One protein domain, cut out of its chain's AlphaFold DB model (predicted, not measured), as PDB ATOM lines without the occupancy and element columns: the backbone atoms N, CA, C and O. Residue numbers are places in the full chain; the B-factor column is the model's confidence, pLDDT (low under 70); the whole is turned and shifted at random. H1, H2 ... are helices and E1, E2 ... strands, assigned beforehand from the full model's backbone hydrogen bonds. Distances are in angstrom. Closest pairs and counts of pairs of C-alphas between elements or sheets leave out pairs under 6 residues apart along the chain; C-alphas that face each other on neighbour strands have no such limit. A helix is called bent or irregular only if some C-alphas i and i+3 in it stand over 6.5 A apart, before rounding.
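Overview. This is residues 2 to 111 of the 200 residues of an uncharacterized protein of Vitis vinifera (UniProt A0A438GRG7). With little regular structure, the chain winds in stacked turns, parallel sheet E1 E2 E3 E4 along one side, short helices H1, H2, H3 in a row along the other. The 110 printed residues, 27 in named elements, run H1 E1 H2 E2 H3 E3 E4, mixed class. The whole is compact, radius of gyration of the C-alphas 13.2 A, spans 37 by 25 by 25 A.

Arrangement. E1, residues 17 to 19, E2, 42 to 44, E3, 65 to 67, and E4, 86 to 88, are parallel neighbours in that order; within hydrogen-bond range are N 18 and O 42, 3.0 A, N 43 and O 65, 2.9 A, and N 66 and O 86, 3.0 A. H2, residues 32 to 36, touches H1, residues 7 to 11, closest C-alphas Cys 10 and His 36, 5.3 A. H2 touches H3, residues 55 to 59, closest C-alphas Cys 35 and Gln 59, 5.5 A. E1, H2, E2 and E2, H3, E3 are strand-helix-strand units, parallel neighbours with a helix between, their crossovers right-handed. O i to N i+4 pairs within range are 0 of 1 in H1, H2 and H3; O i to N i+3, 1 of 2, 2 of 2 and 2 of 2.

Along the chain. H1 begins at C-alpha 7 (120.846, 198.135, 115.212); E4 ends at C-alpha 88 (122.049, 179.634, 95.708). H1 and H2 are 8.9 A long, H3 8.5 A, E1 6.7 A, E2, E3 and E4 6.6 A. H1 and H2 are only just irregular: C-alphas 7 and 10 are 6.6 A apart, 32 and 35 6.52 A.

Size, cuts and confidence. The printed part has no cut; links E1 to H2 and E3 to E4 are long. Mean pLDDT of the printed part is 70.8, with 39 residues under 70, among them 93 to 111.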
ATOM      1  N   GLN A   2     111.662 200.872 109.495       35.97
ATOM      2  CA  GLN A   2     113.013 200.457 109.885       35.97
ATOM      3  C   GLN A   2     113.303 199.120 109.197       35.97
ATOM      4  O   GLN A   2     112.384 198.309 109.079       35.97
ATOM      5  N   GLY A   3     114.525 198.930 108.694       46.16
ATOM      6  CA  GLY A   3     114.936 197.648 108.125       46.16
ATOM      7  C   GLY A   3     114.566 196.510 109.077       46.16
ATOM      8  O   GLY A   3     114.602 196.684 110.296       46.16
ATOM      9  N   VAL A   4     114.181 195.362 108.515       53.28
ATOM     10  CA  VAL A   4     113.745 194.154 109.249       53.28
ATOM     11  C   VAL A   4     114.767 193.739 110.324       53.28
ATOM     12  O   VAL A   4     114.430 193.109 111.323       53.28
ATOM     13  N   ILE A   5     116.013 194.180 110.161       56.09
ATOM     14  CA  ILE A   5     117.096 194.066 111.122       56.09
ATOM     15  C   ILE A   5     117.384 195.445 111.749       56.09
ATOM     16  O   ILE A   5     117.878 196.355 111.084       56.09
ATOM     17  N   GLY A   6     117.106 195.597 113.046       56.09
ATOM     18  CA  GLY A   6     117.492 196.785 113.819       56.09
ATOM     19  C   GLY A   6     118.976 196.793 114.223       56.09
ATOM     20  O   GLY A   6     119.668 195.778 114.151       56.09
ATOM     21  N   SER A   7     119.456 197.926 114.750       56.94
ATOM     22  CA  SER A   7     120.846 198.135 115.212       56.94
ATOM     23  C   SER A   7     121.324 197.179 116.324       56.94
ATOM     24  O   SER A   7     122.508 197.150 116.655       56.94
ATOM     25  N   GLY A   8     120.426 196.364 116.889       60.19
ATOM     26  CA  GLY A   8     120.746 195.327 117.872       60.19
ATOM     27  C   GLY A   8     121.485 194.109 117.305       60.19
ATOM     28  O   GLY A   8     122.014 193.318 118.086       60.19
ATOM     29  N   ILE A   9     121.584 193.956 115.977       68.12
ATOM     30  CA  ILE A   9     122.260 192.802 115.356       68.12
ATOM     31  C   ILE A   9     123.756 192.724 115.679       68.12
ATOM     32  O   ILE A   9     124.339 191.641 115.680       68.12
ATOM     33  N   CYS A  10     124.362 193.852 116.059       61.69
ATOM     34  CA  CYS A  10     125.751 193.906 116.499       61.69
ATOM     35  C   CYS A  10     126.025 193.038 117.733       61.69
ATOM     36  O   CYS A  10     127.181 192.822 118.036       61.69
ATOM     37  N   TRP A  11     125.005 192.554 118.451       65.50
ATOM     38  CA  TRP A  11     125.158 191.806 119.704       65.50
ATOM     39  C   TRP A  11     125.121 190.286 119.492       65.50
ATOM     40  O   TRP A  11     125.302 189.512 120.432       65.50
ATOM     41  N   TRP A  12     124.889 189.831 118.261       67.88
ATOM     42  CA  TRP A  12     124.704 188.420 117.915       67.88
ATOM     43  C   TRP A  12     126.003 187.760 117.445       67.88
ATOM     44  O   TRP A  12     126.035 187.009 116.473       67.88
ATOM     45  N   PHE A  13     127.090 188.007 118.176       69.94
ATOM     46  CA  PHE A  13     128.443 187.567 117.821       69.94
ATOM     47  C   PHE A  13     128.611 186.046 117.711       69.94
ATOM     48  O   PHE A  13     129.573 185.584 117.108       69.94
ATOM     49  N   SER A  14     127.707 185.261 118.302       80.19
ATOM     50  CA  SER A  14     127.742 183.791 118.279       80.19
ATOM     51  C   SER A  14     126.733 183.165 117.312       80.19
ATOM     52  O   SER A  14     126.670 181.937 117.219       80.19
ATOM     53  N   LEU A  15     125.930 183.975 116.616       86.19
ATOM     54  CA  LEU A  15     124.915 183.483 115.692       86.19
ATOM     55  C   LEU A  15     125.590 182.825 114.484       86.19
ATOM     56  O   LEU A  15     126.426 183.437 113.826       86.19
ATOM     57  N   LYS A  16     125.231 181.568 114.209       88.81
ATOM     58  CA  LYS A  16     125.782 180.781 113.091       88.81
ATOM     59  C   LYS A  16     124.864 180.727 111.880       88.81
ATOM     60  O   LYS A  16     125.336 180.455 110.780       88.81
ATOM     61  N   GLU A  17     123.582 180.972 112.082       91.50
ATOM     62  CA  GLU A  17     122.560 180.858 111.053       91.50
ATOM     63  C   GLU A  17     121.543 181.977 111.232       91.50
ATOM     64  O   GLU A  17     121.113 182.260 112.353       91.50
ATOM     65  N   LEU A  18     121.207 182.639 110.130       88.94
ATOM     66  CA  LEU A  18     120.257 183.737 110.083       88.94
ATOM     67  C   LEU A  18     119.347 183.528 108.878       88.94
ATOM     68  O   LEU A  18     119.813 183.509 107.739       88.94
ATOM     69  N   ASN A  19     118.051 183.386 109.137       88.75
ATOM     70  CA  ASN A  19     117.049 183.245 108.093       88.75
ATOM     71  C   ASN A  19     116.171 184.496 108.022       88.75
ATOM     72  O   ASN A  19     115.503 184.861 108.988       88.75
ATOM     73  N   LEU A  20     116.209 185.140 106.862       87.69
ATOM     74  CA  LEU A  20     115.489 186.354 106.498       87.69
ATOM     75  C   LEU A  20     114.763 186.165 105.157       87.69
ATOM     76  O   LEU A  20     114.565 187.116 104.404       87.69
ATOM     77  N   SER A  21     114.379 184.932 104.846       86.94
ATOM     78  CA  SER A  21     113.630 184.606 103.634       86.94
ATOM     79  C   SER A  21     112.162 185.036 103.765       86.94
ATOM     80  O   SER A  21     111.624 185.013 104.872       86.94
ATOM     81  N   PHE A  22     111.502 185.372 102.651       85.56
ATOM     82  CA  PHE A  22     110.061 185.685 102.577       85.56
ATOM     83  C   PHE A  22     109.594 186.901 103.406       85.56
ATOM     84  O   PHE A  22     108.450 186.942 103.861       85.56
ATOM     85  N   TYR A  23     110.462 187.892 103.633       82.75
ATOM     86  CA  TYR A  23     110.125 189.095 104.416       82.75
ATOM     87  C   TYR A  23     109.861 190.337 103.554       82.75
ATOM     88  O   TYR A  23     109.811 191.444 104.091       82.75
ATOM     89  N   ASP A  24     109.722 190.176 102.234       82.88
ATOM     90  CA  ASP A  24     109.551 191.278 101.275       82.88
ATOM     91  C   ASP A  24     110.620 192.377 101.440       82.88
ATOM     92  O   ASP A  24     110.362 193.575 101.302       82.88
ATOM     93  N   ILE A  25     111.849 191.965 101.768       79.31
ATOM     94  CA  ILE A  25     112.977 192.863 102.030       79.31
ATOM     95  C   ILE A  25     113.338 193.584 100.729       79.31
ATOM     96  O   ILE A  25     113.736 192.943  99.757       79.31
ATOM     97  N   ASP A  26     113.228 194.913 100.730       75.62
ATOM     98  CA  ASP A  26     113.604 195.790  99.616       75.62
ATOM     99  C   ASP A  26     115.028 196.372  99.784       75.62
ATOM    100  O   ASP A  26     115.798 195.951 100.649       75.62
ATOM    101  N   GLU A  27     115.411 197.355  98.956       63.41
ATOM    102  CA  GLU A  27     116.745 197.990  98.986       63.41
ATOM    103  C   GLU A  27     117.163 198.554 100.358       63.41
ATOM    104  O   GLU A  27     118.350 198.779 100.592       63.41
ATOM    105  N   ARG A  28     116.225 198.782 101.285       64.56
ATOM    106  CA  ARG A  28     116.514 199.301 102.632       64.56
ATOM    107  C   ARG A  28     116.728 198.199 103.669       64.56
ATOM    108  O   ARG A  28     116.958 198.509 104.838       64.56
ATOM    109  N   GLY A  29     116.579 196.937 103.281       62.41
ATOM    110  CA  GLY A  29     116.291 195.862 104.220       62.41
ATOM    111  C   GLY A  29     117.471 194.981 104.645       62.41
ATOM    112  O   GLY A  29     117.360 194.340 105.689       62.41
ATOM    113  N   ILE A  30     118.607 194.987 103.930       72.81
ATOM    114  CA  ILE A  30     119.858 194.366 104.414       72.81
ATOM    115  C   ILE A  30     120.802 195.465 104.933       72.81
ATOM    116  O   ILE A  30     121.494 196.098 104.129       72.81
ATOM    117  N   PRO A  31     120.857 195.712 106.256       71.19
ATOM    118  CA  PRO A  31     121.745 196.715 106.836       71.19
ATOM    119  C   PRO A  31     123.225 196.410 106.593       71.19
ATOM    120  O   PRO A  31     123.650 195.254 106.521       71.19
ATOM    121  N   THR A  32     124.044 197.460 106.527       73.62
ATOM    122  CA  THR A  32     125.508 197.331 106.443       73.62
ATOM    123  C   THR A  32     126.095 196.718 107.713       73.62
ATOM    124  O   THR A  32     127.143 196.082 107.647       73.62
ATOM    125  N   GLU A  33     125.383 196.821 108.836       76.00
ATOM    126  CA  GLU A  33     125.705 196.263 110.146       76.00
ATOM    127  C   GLU A  33     125.710 194.727 110.185       76.00
ATOM    128  O   GLU A  33     126.204 194.155 111.159       76.00
ATOM    129  N   ILE A  34     125.229 194.049 109.131       79.88
ATOM    130  CA  ILE A  34     125.302 192.586 109.018       79.88
ATOM    131  C   ILE A  34     126.742 192.074 109.157       79.88
ATOM    132  O   ILE A  34     126.944 190.993 109.698       79.88
ATOM    133  N   CYS A  35     127.750 192.877 108.780       78.56
ATOM    134  CA  CYS A  35     129.171 192.535 108.915       78.56
ATOM    135  C   CYS A  35     129.624 192.219 110.346       78.56
ATOM    136  O   CYS A  35     130.658 191.579 110.523       78.56
ATOM    137  N   HIS A  36     128.882 192.644 111.374       81.19
ATOM    138  CA  HIS A  36     129.221 192.350 112.770       81.19
ATOM    139  C   HIS A  36     128.912 190.904 113.185       81.19
ATOM    140  O   HIS A  36     129.361 190.460 114.243       81.19
ATOM    141  N   LEU A  37     128.196 190.143 112.352       84.94
ATOM    142  CA  LEU A  37     127.910 188.727 112.571       84.94
ATOM    143  C   LEU A  37     129.109 187.844 112.191       84.94
ATOM    144  O   LEU A  37     129.032 186.990 111.310       84.94
ATOM    145  N   SER A  38     130.240 188.039 112.863       82.00
ATOM    146  CA  SER A  38     131.517 187.391 112.531       82.00
ATOM    147  C   SER A  38     131.507 185.859 112.636       82.00
ATOM    148  O   SER A  38     132.342 185.206 112.014       82.00
ATOM    149  N   SER A  39     130.561 185.272 113.378       86.75
ATOM    150  CA  SER A  39     130.378 183.814 113.477       86.75
ATOM    151  C   SER A  39     129.367 183.232 112.486       86.75
ATOM    152  O   SER A  39     129.183 182.009 112.482       86.75
ATOM    153  N   LEU A  40     128.701 184.063 111.675       90.75
ATOM    154  CA  LEU A  40     127.629 183.620 110.786       90.75
ATOM    155  C   LEU A  40     128.181 182.718 109.688       90.75
ATOM    156  O   LEU A  40     129.135 183.075 109.006       90.75
ATOM    157  N   GLN A  41     127.564 181.552 109.519       86.62
ATOM    158  CA  GLN A  41     127.943 180.530 108.544       86.62
ATOM    159  C   GLN A  41     126.870 180.338 107.472       86.62
ATOM    160  O   GLN A  41     127.223 180.033 106.336       86.62
ATOM    161  N   HIS A  42     125.600 180.552 107.814       87.00
ATOM    162  CA  HIS A  42     124.455 180.334 106.934       87.00
ATOM    163  C   HIS A  42     123.569 181.580 106.925       87.00
ATOM    164  O   HIS A  42     123.155 182.056 107.984       87.00
ATOM    165  N   LEU A  43     123.308 182.124 105.738       90.69
ATOM    166  CA  LEU A  43     122.436 183.274 105.539       90.69
ATOM    167  C   LEU A  43     121.391 182.946 104.473       90.69
ATOM    168  O   LEU A  43     121.737 182.753 103.308       90.69
ATOM    169  N   HIS A  44     120.124 182.921 104.877       87.81
ATOM    170  CA  HIS A  44     118.997 182.632 103.992       87.81
ATOM    171  C   HIS A  44     118.235 183.921 103.690       87.81
ATOM    172  O   HIS A  44     117.796 184.615 104.607       87.81
ATOM    173  N   LEU A  45     118.101 184.247 102.409       89.12
ATOM    174  CA  LEU A  45     117.481 185.466 101.882       89.12
ATOM    175  C   LEU A  45     116.516 185.150 100.727       89.12
ATOM    176  O   LEU A  45     116.232 186.028  99.914       89.12
ATOM    177  N   ILE A  46     116.017 183.916 100.659       86.50
ATOM    178  CA  ILE A  46     115.151 183.413  99.585       86.50
ATOM    179  C   ILE A  46     113.862 184.244  99.490       86.50
ATOM    180  O   ILE A  46     113.345 184.708 100.507       86.50
ATOM    181  N   GLU A  47     113.343 184.412  98.271       87.06
ATOM    182  CA  GLU A  47     112.070 185.089  97.981       87.06
ATOM    183  C   GLU A  47     111.962 186.475  98.637       87.06
ATOM    184  O   GLU A  47     111.064 186.765  99.426       87.06
ATOM    185  N   ASN A  48     112.911 187.350  98.309       87.44
ATOM    186  CA  ASN A  48     112.882 188.760  98.688       87.44
ATOM    187  C   ASN A  48     112.917 189.676  97.454       87.44
ATOM    188  O   ASN A  48     113.109 189.238  96.316       87.44
ATOM    189  N   LEU A  49     112.735 190.978  97.689       86.44
ATOM    190  CA  LEU A  49     112.502 191.992  96.654       86.44
ATOM    191  C   LEU A  49     113.687 192.954  96.467       86.44
ATOM    192  O   LEU A  49     113.573 193.970  95.777       86.44
ATOM    193  N   PHE A  50     114.833 192.668  97.085       84.44
ATOM    194  CA  PHE A  50     116.003 193.530  96.999       84.44
ATOM    195  C   PHE A  50     116.614 193.483  95.595       84.44
ATOM    196  O   PHE A  50     116.784 192.429  94.983       84.44
ATOM    197  N   ARG A  51     117.008 194.653  95.084       79.88
ATOM    198  CA  ARG A  51     117.706 194.759  93.791       79.88
ATOM    199  C   ARG A  51     119.199 194.491  93.892       79.88
ATOM    200  O   ARG A  51     119.851 194.181  92.893       79.88
ATOM    201  N   SER A  52     119.737 194.620  95.099       75.31
ATOM    202  CA  SER A  52     121.130 194.356  95.427       75.31
ATOM    203  C   SER A  52     121.257 193.920  96.878       75.31
ATOM    204  O   SER A  52     120.424 194.285  97.706       75.31
ATOM    205  N   ILE A  53     122.311 193.169  97.181       79.12
ATOM    206  CA  ILE A  53     122.700 192.869  98.561       79.12
ATOM    207  C   ILE A  53     123.838 193.801  98.995       79.12
ATOM    208  O   ILE A  53     124.617 194.280  98.168       79.12
ATOM    209  N   SER A  54     123.936 194.065 100.300       79.50
ATOM    210  CA  SER A  54     124.959 194.954 100.861       79.50
ATOM    211  C   SER A  54     126.376 194.455 100.567       79.50
ATOM    212  O   SER A  54     126.699 193.293 100.812       79.50
ATOM    213  N   ALA A  55     127.259 195.354 100.118       75.19
ATOM    214  CA  ALA A  55     128.662 195.032  99.841       75.19
ATOM    215  C   ALA A  55     129.425 194.524 101.077       75.19
ATOM    216  O   ALA A  55     130.406 193.800 100.942       75.19
ATOM    217  N   ARG A  56     128.943 194.844 102.288       79.69
ATOM    218  CA  ARG A  56     129.556 194.415 103.553       79.69
ATOM    219  C   ARG A  56     129.443 192.911 103.815       79.69
ATOM    220  O   ARG A  56     130.071 192.410 104.745       79.69
ATOM    221  N   ILE A  57     128.690 192.178 102.993       81.06
ATOM    222  CA  ILE A  57     128.618 190.715 103.053       81.06
ATOM    223  C   ILE A  57     129.992 190.055 102.828       81.06
ATOM    224  O   ILE A  57     130.237 188.968 103.347       81.06
ATOM    225  N   ASN A  58     130.924 190.730 102.139       76.44
ATOM    226  CA  ASN A  58     132.301 190.252 101.970       76.44
ATOM    227  C   ASN A  58     133.095 190.172 103.286       76.44
ATOM    228  O   ASN A  58     134.086 189.446 103.353       76.44
ATOM    229  N   GLN A  59     132.651 190.868 104.335       81.31
ATOM    230  CA  GLN A  59     133.305 190.898 105.645       81.31
ATOM    231  C   GLN A  59     132.844 189.775 106.575       81.31
ATOM    232  O   GLN A  59     133.400 189.606 107.659       81.31
ATOM    233  N   LEU A  60     131.847 188.987 106.163       85.88
ATOM    234  CA  LEU A  60     131.409 187.805 106.894       85.88
ATOM    235  C   LEU A  60     132.414 186.666 106.686       85.88
ATOM    236  O   LEU A  60     132.216 185.772 105.862       85.88
ATOM    237  N   SER A  61     133.510 186.717 107.440       82.00
ATOM    238  CA  SER A  61     134.682 185.838 107.310       82.00
ATOM    239  C   SER A  61     134.423 184.359 107.612       82.00
ATOM    240  O   SER A  61     135.280 183.521 107.335       82.00
ATOM    241  N   MET A  62     133.257 184.032 108.174       84.62
ATOM    242  CA  MET A  62     132.821 182.663 108.448       84.62
ATOM    243  C   MET A  62     131.649 182.212 107.576       84.62
ATOM    244  O   MET A  62     131.267 181.045 107.674       84.62
ATOM    245  N   LEU A  63     131.097 183.083 106.722       85.00
ATOM    246  CA  LEU A  63     129.930 182.750 105.910       85.00
ATOM    247  C   LEU A  63     130.310 181.661 104.916       85.00
ATOM    248  O   LEU A  63     131.241 181.841 104.137       85.00
ATOM    249  N   ARG A  64     129.604 180.532 104.960       78.94
ATOM    250  CA  ARG A  64     129.813 179.369 104.092       78.94
ATOM    251  C   ARG A  64     128.675 179.206 103.102       78.94
ATOM    252  O   ARG A  64     128.942 178.790 101.977       78.94
ATOM    253  N   HIS A  65     127.441 179.504 103.492       80.12
ATOM    254  CA  HIS A  65     126.251 179.283 102.675       80.12
ATOM    255  C   HIS A  65     125.416 180.563 102.612       80.12
ATOM    256  O   HIS A  65     125.105 181.157 103.645       80.12
ATOM    257  N   LEU A  66     125.095 180.990 101.392       84.00
ATOM    258  CA  LEU A  66     124.254 182.145 101.105       84.00
ATOM    259  C   LEU A  66     123.154 181.729 100.127       84.00
ATOM    260  O   LEU A  66     123.451 181.327  99.005       84.00
ATOM    261  N   GLU A  67     121.898 181.843 100.534       81.88
ATOM    262  CA  GLU A  67     120.755 181.473  99.698       81.88
ATOM    263  C   GLU A  67     119.975 182.716  99.271       81.88
ATOM    264  O   GLU A  67     119.428 183.431 100.104       81.88
ATOM    265  N   LEU A  68     119.935 182.975  97.966       82.56
ATOM    266  CA  LEU A  68     119.259 184.092  97.299       82.56
ATOM    267  C   LEU A  68     118.160 183.595  96.348       82.56
ATOM    268  O   LEU A  68     117.745 184.342  95.466       82.56
ATOM    269  N   GLY A  69     117.724 182.340  96.476       79.44
ATOM    270  CA  GLY A  69     116.749 181.726  95.577       79.44
ATOM    271  C   GLY A  69     115.508 182.598  95.354       79.44
ATOM    272  O   GLY A  69     115.026 183.276  96.260       79.44
ATOM    273  N   HIS A  70     115.000 182.602  94.126       78.62
ATOM    274  CA  HIS A  70     113.776 183.279  93.701       78.62
ATOM    275  C   HIS A  70     113.722 184.799  93.977       78.62
ATOM    276  O   HIS A  70     112.639 185.384  94.001       78.62
ATOM    277  N   CYS A  71     114.866 185.480  94.105       81.75
ATOM    278  CA  CYS A  71     114.928 186.945  94.200       81.75
ATOM    279  C   CYS A  71     114.857 187.592  92.803       81.75
ATOM    280  O   CYS A  71     115.870 187.938  92.189       81.75
ATOM    281  N   GLN A  72     113.647 187.746  92.264       82.50
ATOM    282  CA  GLN A  72     113.420 188.157  90.865       82.50
ATOM    283  C   GLN A  72     113.897 189.579  90.533       82.50
ATOM    284  O   GLN A  72     114.272 189.857  89.393       82.50
ATOM    285  N   GLU A  73     113.913 190.468  91.524       81.62
ATOM    286  CA  GLU A  73     114.353 191.856  91.358       81.62
ATOM    287  C   GLU A  73     115.873 192.028  91.485       81.62
ATOM    288  O   GLU A  73     116.394 193.093  91.145       81.62
ATOM    289  N   LEU A  74     116.597 190.992  91.922       78.25
ATOM    290  CA  LEU A  74     118.040 191.034  92.137       78.25
ATOM    291  C   LEU A  74     118.788 191.250  90.815       78.25
ATOM    292  O   LEU A  74     118.836 190.373  89.953       78.25
ATOM    293  N   ARG A  75     119.421 192.419  90.669       71.56
ATOM    294  CA  ARG A  75     120.184 192.802  89.469       71.56
ATOM    295  C   ARG A  75     121.685 192.609  89.627       71.56
ATOM    296  O   ARG A  75     122.368 192.380  88.628       71.56
ATOM    297  N   GLN A  76     122.185 192.706  90.858       71.31
ATOM    298  CA  GLN A  76     123.614 192.687  91.157       71.31
ATOM    299  C   GLN A  76     123.926 191.981  92.479       71.31
ATOM    300  O   GLN A  76     123.203 192.128  93.463       71.31
ATOM    301  N   ILE A  77     125.056 191.274  92.505       75.00
ATOM    302  CA  ILE A  77     125.650 190.686  93.709       75.00
ATOM    303  C   ILE A  77     127.049 191.314  93.851       75.00
ATOM    304  O   ILE A  77     127.801 191.311  92.874       75.00
ATOM    305  N   PRO A  78     127.393 191.905  95.010       72.81
ATOM    306  CA  PRO A  78     128.709 192.465  95.278       72.81
ATOM    307  C   PRO A  78     129.750 191.350  95.450       72.81
ATOM    308  O   PRO A  78     129.432 190.162  95.409       72.81
ATOM    309  N   ALA A  79     131.002 191.732  95.706       69.75
ATOM    310  CA  ALA A  79     132.009 190.781  96.160       69.75
ATOM    311  C   ALA A  79     131.494 189.995  97.381       69.75
ATOM    312  O   ALA A  79     130.892 190.568  98.292       69.75
ATOM    313  N   LEU A  80     131.728 188.684  97.387       76.56
ATOM    314  CA  LEU A  80     131.358 187.799  98.490       76.56
ATOM    315  C   LEU A  80     132.588 187.439  99.324       76.56
ATOM    316  O   LEU A  80     133.725 187.641  98.894       76.56
ATOM    317  N   SER A  81     132.365 186.933 100.536       74.44
ATOM    318  CA  SER A  81     133.469 186.577 101.426       74.44
ATOM    319  C   SER A  81     134.257 185.383 100.880       74.44
ATOM    320  O   SER A  81     133.704 184.466 100.273       74.44
ATOM    321  N   SER A  82     135.568 185.356 101.129       70.12
ATOM    322  CA  SER A  82     136.453 184.255 100.704       70.12
ATOM    323  C   SER A  82     136.140 182.921 101.402       70.12
ATOM    324  O   SER A  82     136.558 181.846 100.960       70.12
ATOM    325  N   SER A  83     135.392 182.968 102.506       72.88
ATOM    326  CA  SER A  83     134.901 181.794 103.223       72.88
ATOM    327  C   SER A  83     133.672 181.162 102.578       72.88
ATOM    328  O   SER A  83     133.338 180.027 102.937       72.88
ATOM    329  N   LEU A  84     133.017 181.849 101.634       72.75
ATOM    330  CA  LEU A  84     131.810 181.336 101.010       72.75
ATOM    331  C   LEU A  84     132.123 180.034 100.273       72.75
ATOM    332  O   LEU A  84     133.166 179.869  99.637       72.75
ATOM    333  N   ARG A  85     131.238 179.061 100.447       70.25
ATOM    334  CA  ARG A  85     131.312 177.751  99.808       70.25
ATOM    335  C   ARG A  85     130.161 177.571  98.846       70.25
ATOM    336  O   ARG A  85     130.422 177.120  97.749       70.25
ATOM    337  N   VAL A  86     128.945 177.940  99.241       66.31
ATOM    338  CA  VAL A  86     127.711 177.720  98.477       66.31
ATOM    339  C   VAL A  86     126.991 179.051  98.297       66.31
ATOM    340  O   VAL A  86     126.804 179.783  99.272       66.31
ATOM    341  N   LEU A  87     126.571 179.327  97.064       71.69
ATOM    342  CA  LEU A  87     125.612 180.375  96.740       71.69
ATOM    343  C   LEU A  87     124.464 179.769  95.943       71.69
ATOM    344  O   LEU A  87     124.671 179.323  94.815       71.69
ATOM    345  N   ASP A  88     123.260 179.838  96.492       69.12
ATOM    346  CA  ASP A  88     122.049 179.634  95.708       69.12
ATOM    347  C   ASP A  88     121.569 180.983  95.169       69.12
ATOM    348  O   ASP A  88     121.392 181.936  95.918       69.12
ATOM    349  N   TRP A  89     121.382 181.079  93.860       73.50
ATOM    350  CA  TRP A  89     120.787 182.232  93.174       73.50
ATOM    351  C   TRP A  89     119.752 181.776  92.139       73.50
ATOM    352  O   TRP A  89     119.417 182.502  91.199       73.50
ATOM    353  N   THR A  90     119.269 180.541  92.276       67.62
ATOM    354  CA  THR A  90     118.300 179.945  91.360       67.62
ATOM    355  C   THR A  90     117.044 180.809  91.283       67.62
ATOM    356  O   THR A  90     116.588 181.365  92.272       67.62
ATOM    357  N   GLY A  91     116.495 181.001  90.084       65.19
ATOM    358  CA  GLY A  91     115.296 181.830  89.907       65.19
ATOM    359  C   GLY A  91     115.500 183.353  90.014       65.19
ATOM    360  O   GLY A  91     114.505 184.076  89.964       65.19
ATOM    361  N   CYS A  92     116.738 183.859  90.115       73.19
ATOM    362  CA  CYS A  92     117.047 185.298  90.062       73.19
ATOM    363  C   CYS A  92     117.232 185.826  88.628       73.19
ATOM    364  O   CYS A  92     117.742 185.122  87.755       73.19
ATOM    365  N   ASN A  93     116.903 187.104  88.389       69.00
ATOM    366  CA  ASN A  93     117.091 187.778  87.093       69.00
ATOM    367  C   ASN A  93     118.342 188.677  87.074       69.00
ATOM    368  O   ASN A  93     118.273 189.910  86.972       69.00
ATOM    369  N   LEU A  94     119.508 188.037  87.165       62.81
ATOM    370  CA  LEU A  94     120.812 188.694  87.249       62.81
ATOM    371  C   LEU A  94     121.311 189.177  85.879       62.81
ATOM    372  O   LEU A  94     122.231 188.616  85.288       62.81
ATOM    373  N   ALA A  95     120.732 190.273  85.390       45.22
ATOM    374  CA  ALA A  95     121.160 190.924  84.148       45.22
ATOM    375  C   ALA A  95     122.624 191.434  84.185       45.22
ATOM    376  O   ALA A  95     123.204 191.691  83.134       45.22
ATOM    377  N   GLY A  96     123.227 191.569  85.378       45.16
ATOM    378  CA  GLY A  96     124.582 192.091  85.594       45.16
ATOM    379  C   GLY A  96     125.608 191.108  86.181       45.16
ATOM    380  O   GLY A  96     126.698 191.541  86.542       45.16
ATOM    381  N   ALA A  97     125.326 189.802  86.279       46.78
ATOM    382  CA  ALA A  97     126.231 188.805  86.892       46.78
ATOM    383  C   ALA A  97     127.503 188.462  86.075       46.78
ATOM    384  O   ALA A  97     128.089 187.392  86.232       46.78
ATOM    385  N   LEU A  98     127.985 189.381  85.233       43.69
ATOM    386  CA  LEU A  98     129.239 189.243  84.483       43.69
ATOM    387  C   LEU A  98     130.493 189.338  85.383       43.69
ATOM    388  O   LEU A  98     131.582 188.996  84.936       43.69
ATOM    389  N   GLY A  99     130.340 189.741  86.653       44.69
ATOM    390  CA  GLY A  99     131.421 189.853  87.644       44.69
ATOM    391  C   GLY A  99     131.560 188.692  88.645       44.69
ATOM    392  O   GLY A  99     132.416 188.761  89.519       44.69
ATOM    393  N   LEU A 100     130.749 187.629  88.559       44.75
ATOM    394  CA  LEU A 100     130.655 186.594  89.612       44.75
ATOM    395  C   LEU A 100     131.397 185.284  89.313       44.75
ATOM    396  O   LEU A 100     131.103 184.249  89.908       44.75
ATOM    397  N   LEU A 101     132.400 185.298  88.438       42.78
ATOM    398  CA  LEU A 101     133.087 184.076  87.992       42.78
ATOM    399  C   LEU A 101     133.960 183.359  89.037       42.78
ATOM    400  O   LEU A 101     134.677 182.426  88.689       42.78
ATOM    401  N   ARG A 102     133.864 183.713  90.325       39.62
ATOM    402  CA  ARG A 102     134.380 182.873  91.422       39.62
ATOM    403  C   ARG A 102     133.330 182.321  92.369       39.62
ATOM    404  O   ARG A 102     133.694 181.717  93.372       39.62
ATOM    405  N   ILE A 103     132.050 182.451  92.044       37.81
ATOM    406  CA  ILE A 103     130.999 181.732  92.759       37.81
ATOM    407  C   ILE A 103     130.519 180.589  91.875       37.81
ATOM    408  O   ILE A 103     129.380 180.517  91.434       37.81
ATOM    409  N   LEU A 104     131.451 179.693  91.583       34.75
ATOM    410  CA  LEU A 104     131.131 178.352  91.134       34.75
ATOM    411  C   LEU A 104     131.811 177.393  92.080       34.75
ATOM    412  O   LEU A 104     132.819 176.777  91.748       34.75
ATOM    413  N   ILE A 105     131.243 177.269  93.275       36.97
ATOM    414  CA  ILE A 105     131.298 175.985  93.944       36.97
ATOM    415  C   ILE A 105     129.884 175.669  94.451       36.97
ATOM    416  O   ILE A 105     129.292 176.418  95.219       36.97
ATOM    417  N   TYR A 106     129.356 174.551  93.956       34.78
ATOM    418  CA  TYR A 106     128.143 173.853  94.389       34.78
ATOM    419  C   TYR A 106     126.784 174.408  93.931       34.78
ATOM    420  O   TYR A 106     125.934 174.751  94.745       34.78
ATOM    421  N   LEU A 107     126.485 174.288  92.635       34.31
ATOM    422  CA  LEU A 107     125.209 173.650  92.304       34.31
ATOM    423  C   LEU A 107     125.438 172.145  92.475       34.31
ATOM    424  O   LEU A 107     126.062 171.508  91.631       34.31
ATOM    425  N   ALA A 108     125.035 171.600  93.621       34.19
ATOM    426  CA  ALA A 108     124.925 170.160  93.802       34.19
ATOM    427  C   ALA A 108     123.508 169.761  93.374       34.19
ATOM    428  O   ALA A 108     122.563 170.066  94.105       34.19
ATOM    429  N   PRO A 109     123.306 169.100  92.222       39.12
ATOM    430  CA  PRO A 109     122.120 168.282  92.087       39.12
ATOM    431  C   PRO A 109     122.213 167.141  93.116       39.12
ATOM    432  O   PRO A 109     123.294 166.742  93.562       39.12
ATOM    433  N   SER A 110     121.055 166.656  93.560       41.12
ATOM    434  CA  SER A 110     120.875 165.691  94.658       41.12
ATOM    435  C   SER A 110     121.563 164.327  94.464       41.12
ATOM    436  O   SER A 110     121.407 163.432  95.289       41.12
ATOM    437  N   ASP A 111     122.284 164.138  93.365       43.75
ATOM    438  CA  ASP A 111     122.893 162.902  92.882       43.75
ATOM    439  C   ASP A 111     124.415 162.814  93.111       43.75
ATOM    440  O   ASP A 111     125.014 161.769  92.852       43.75
TER     441      ASP A 111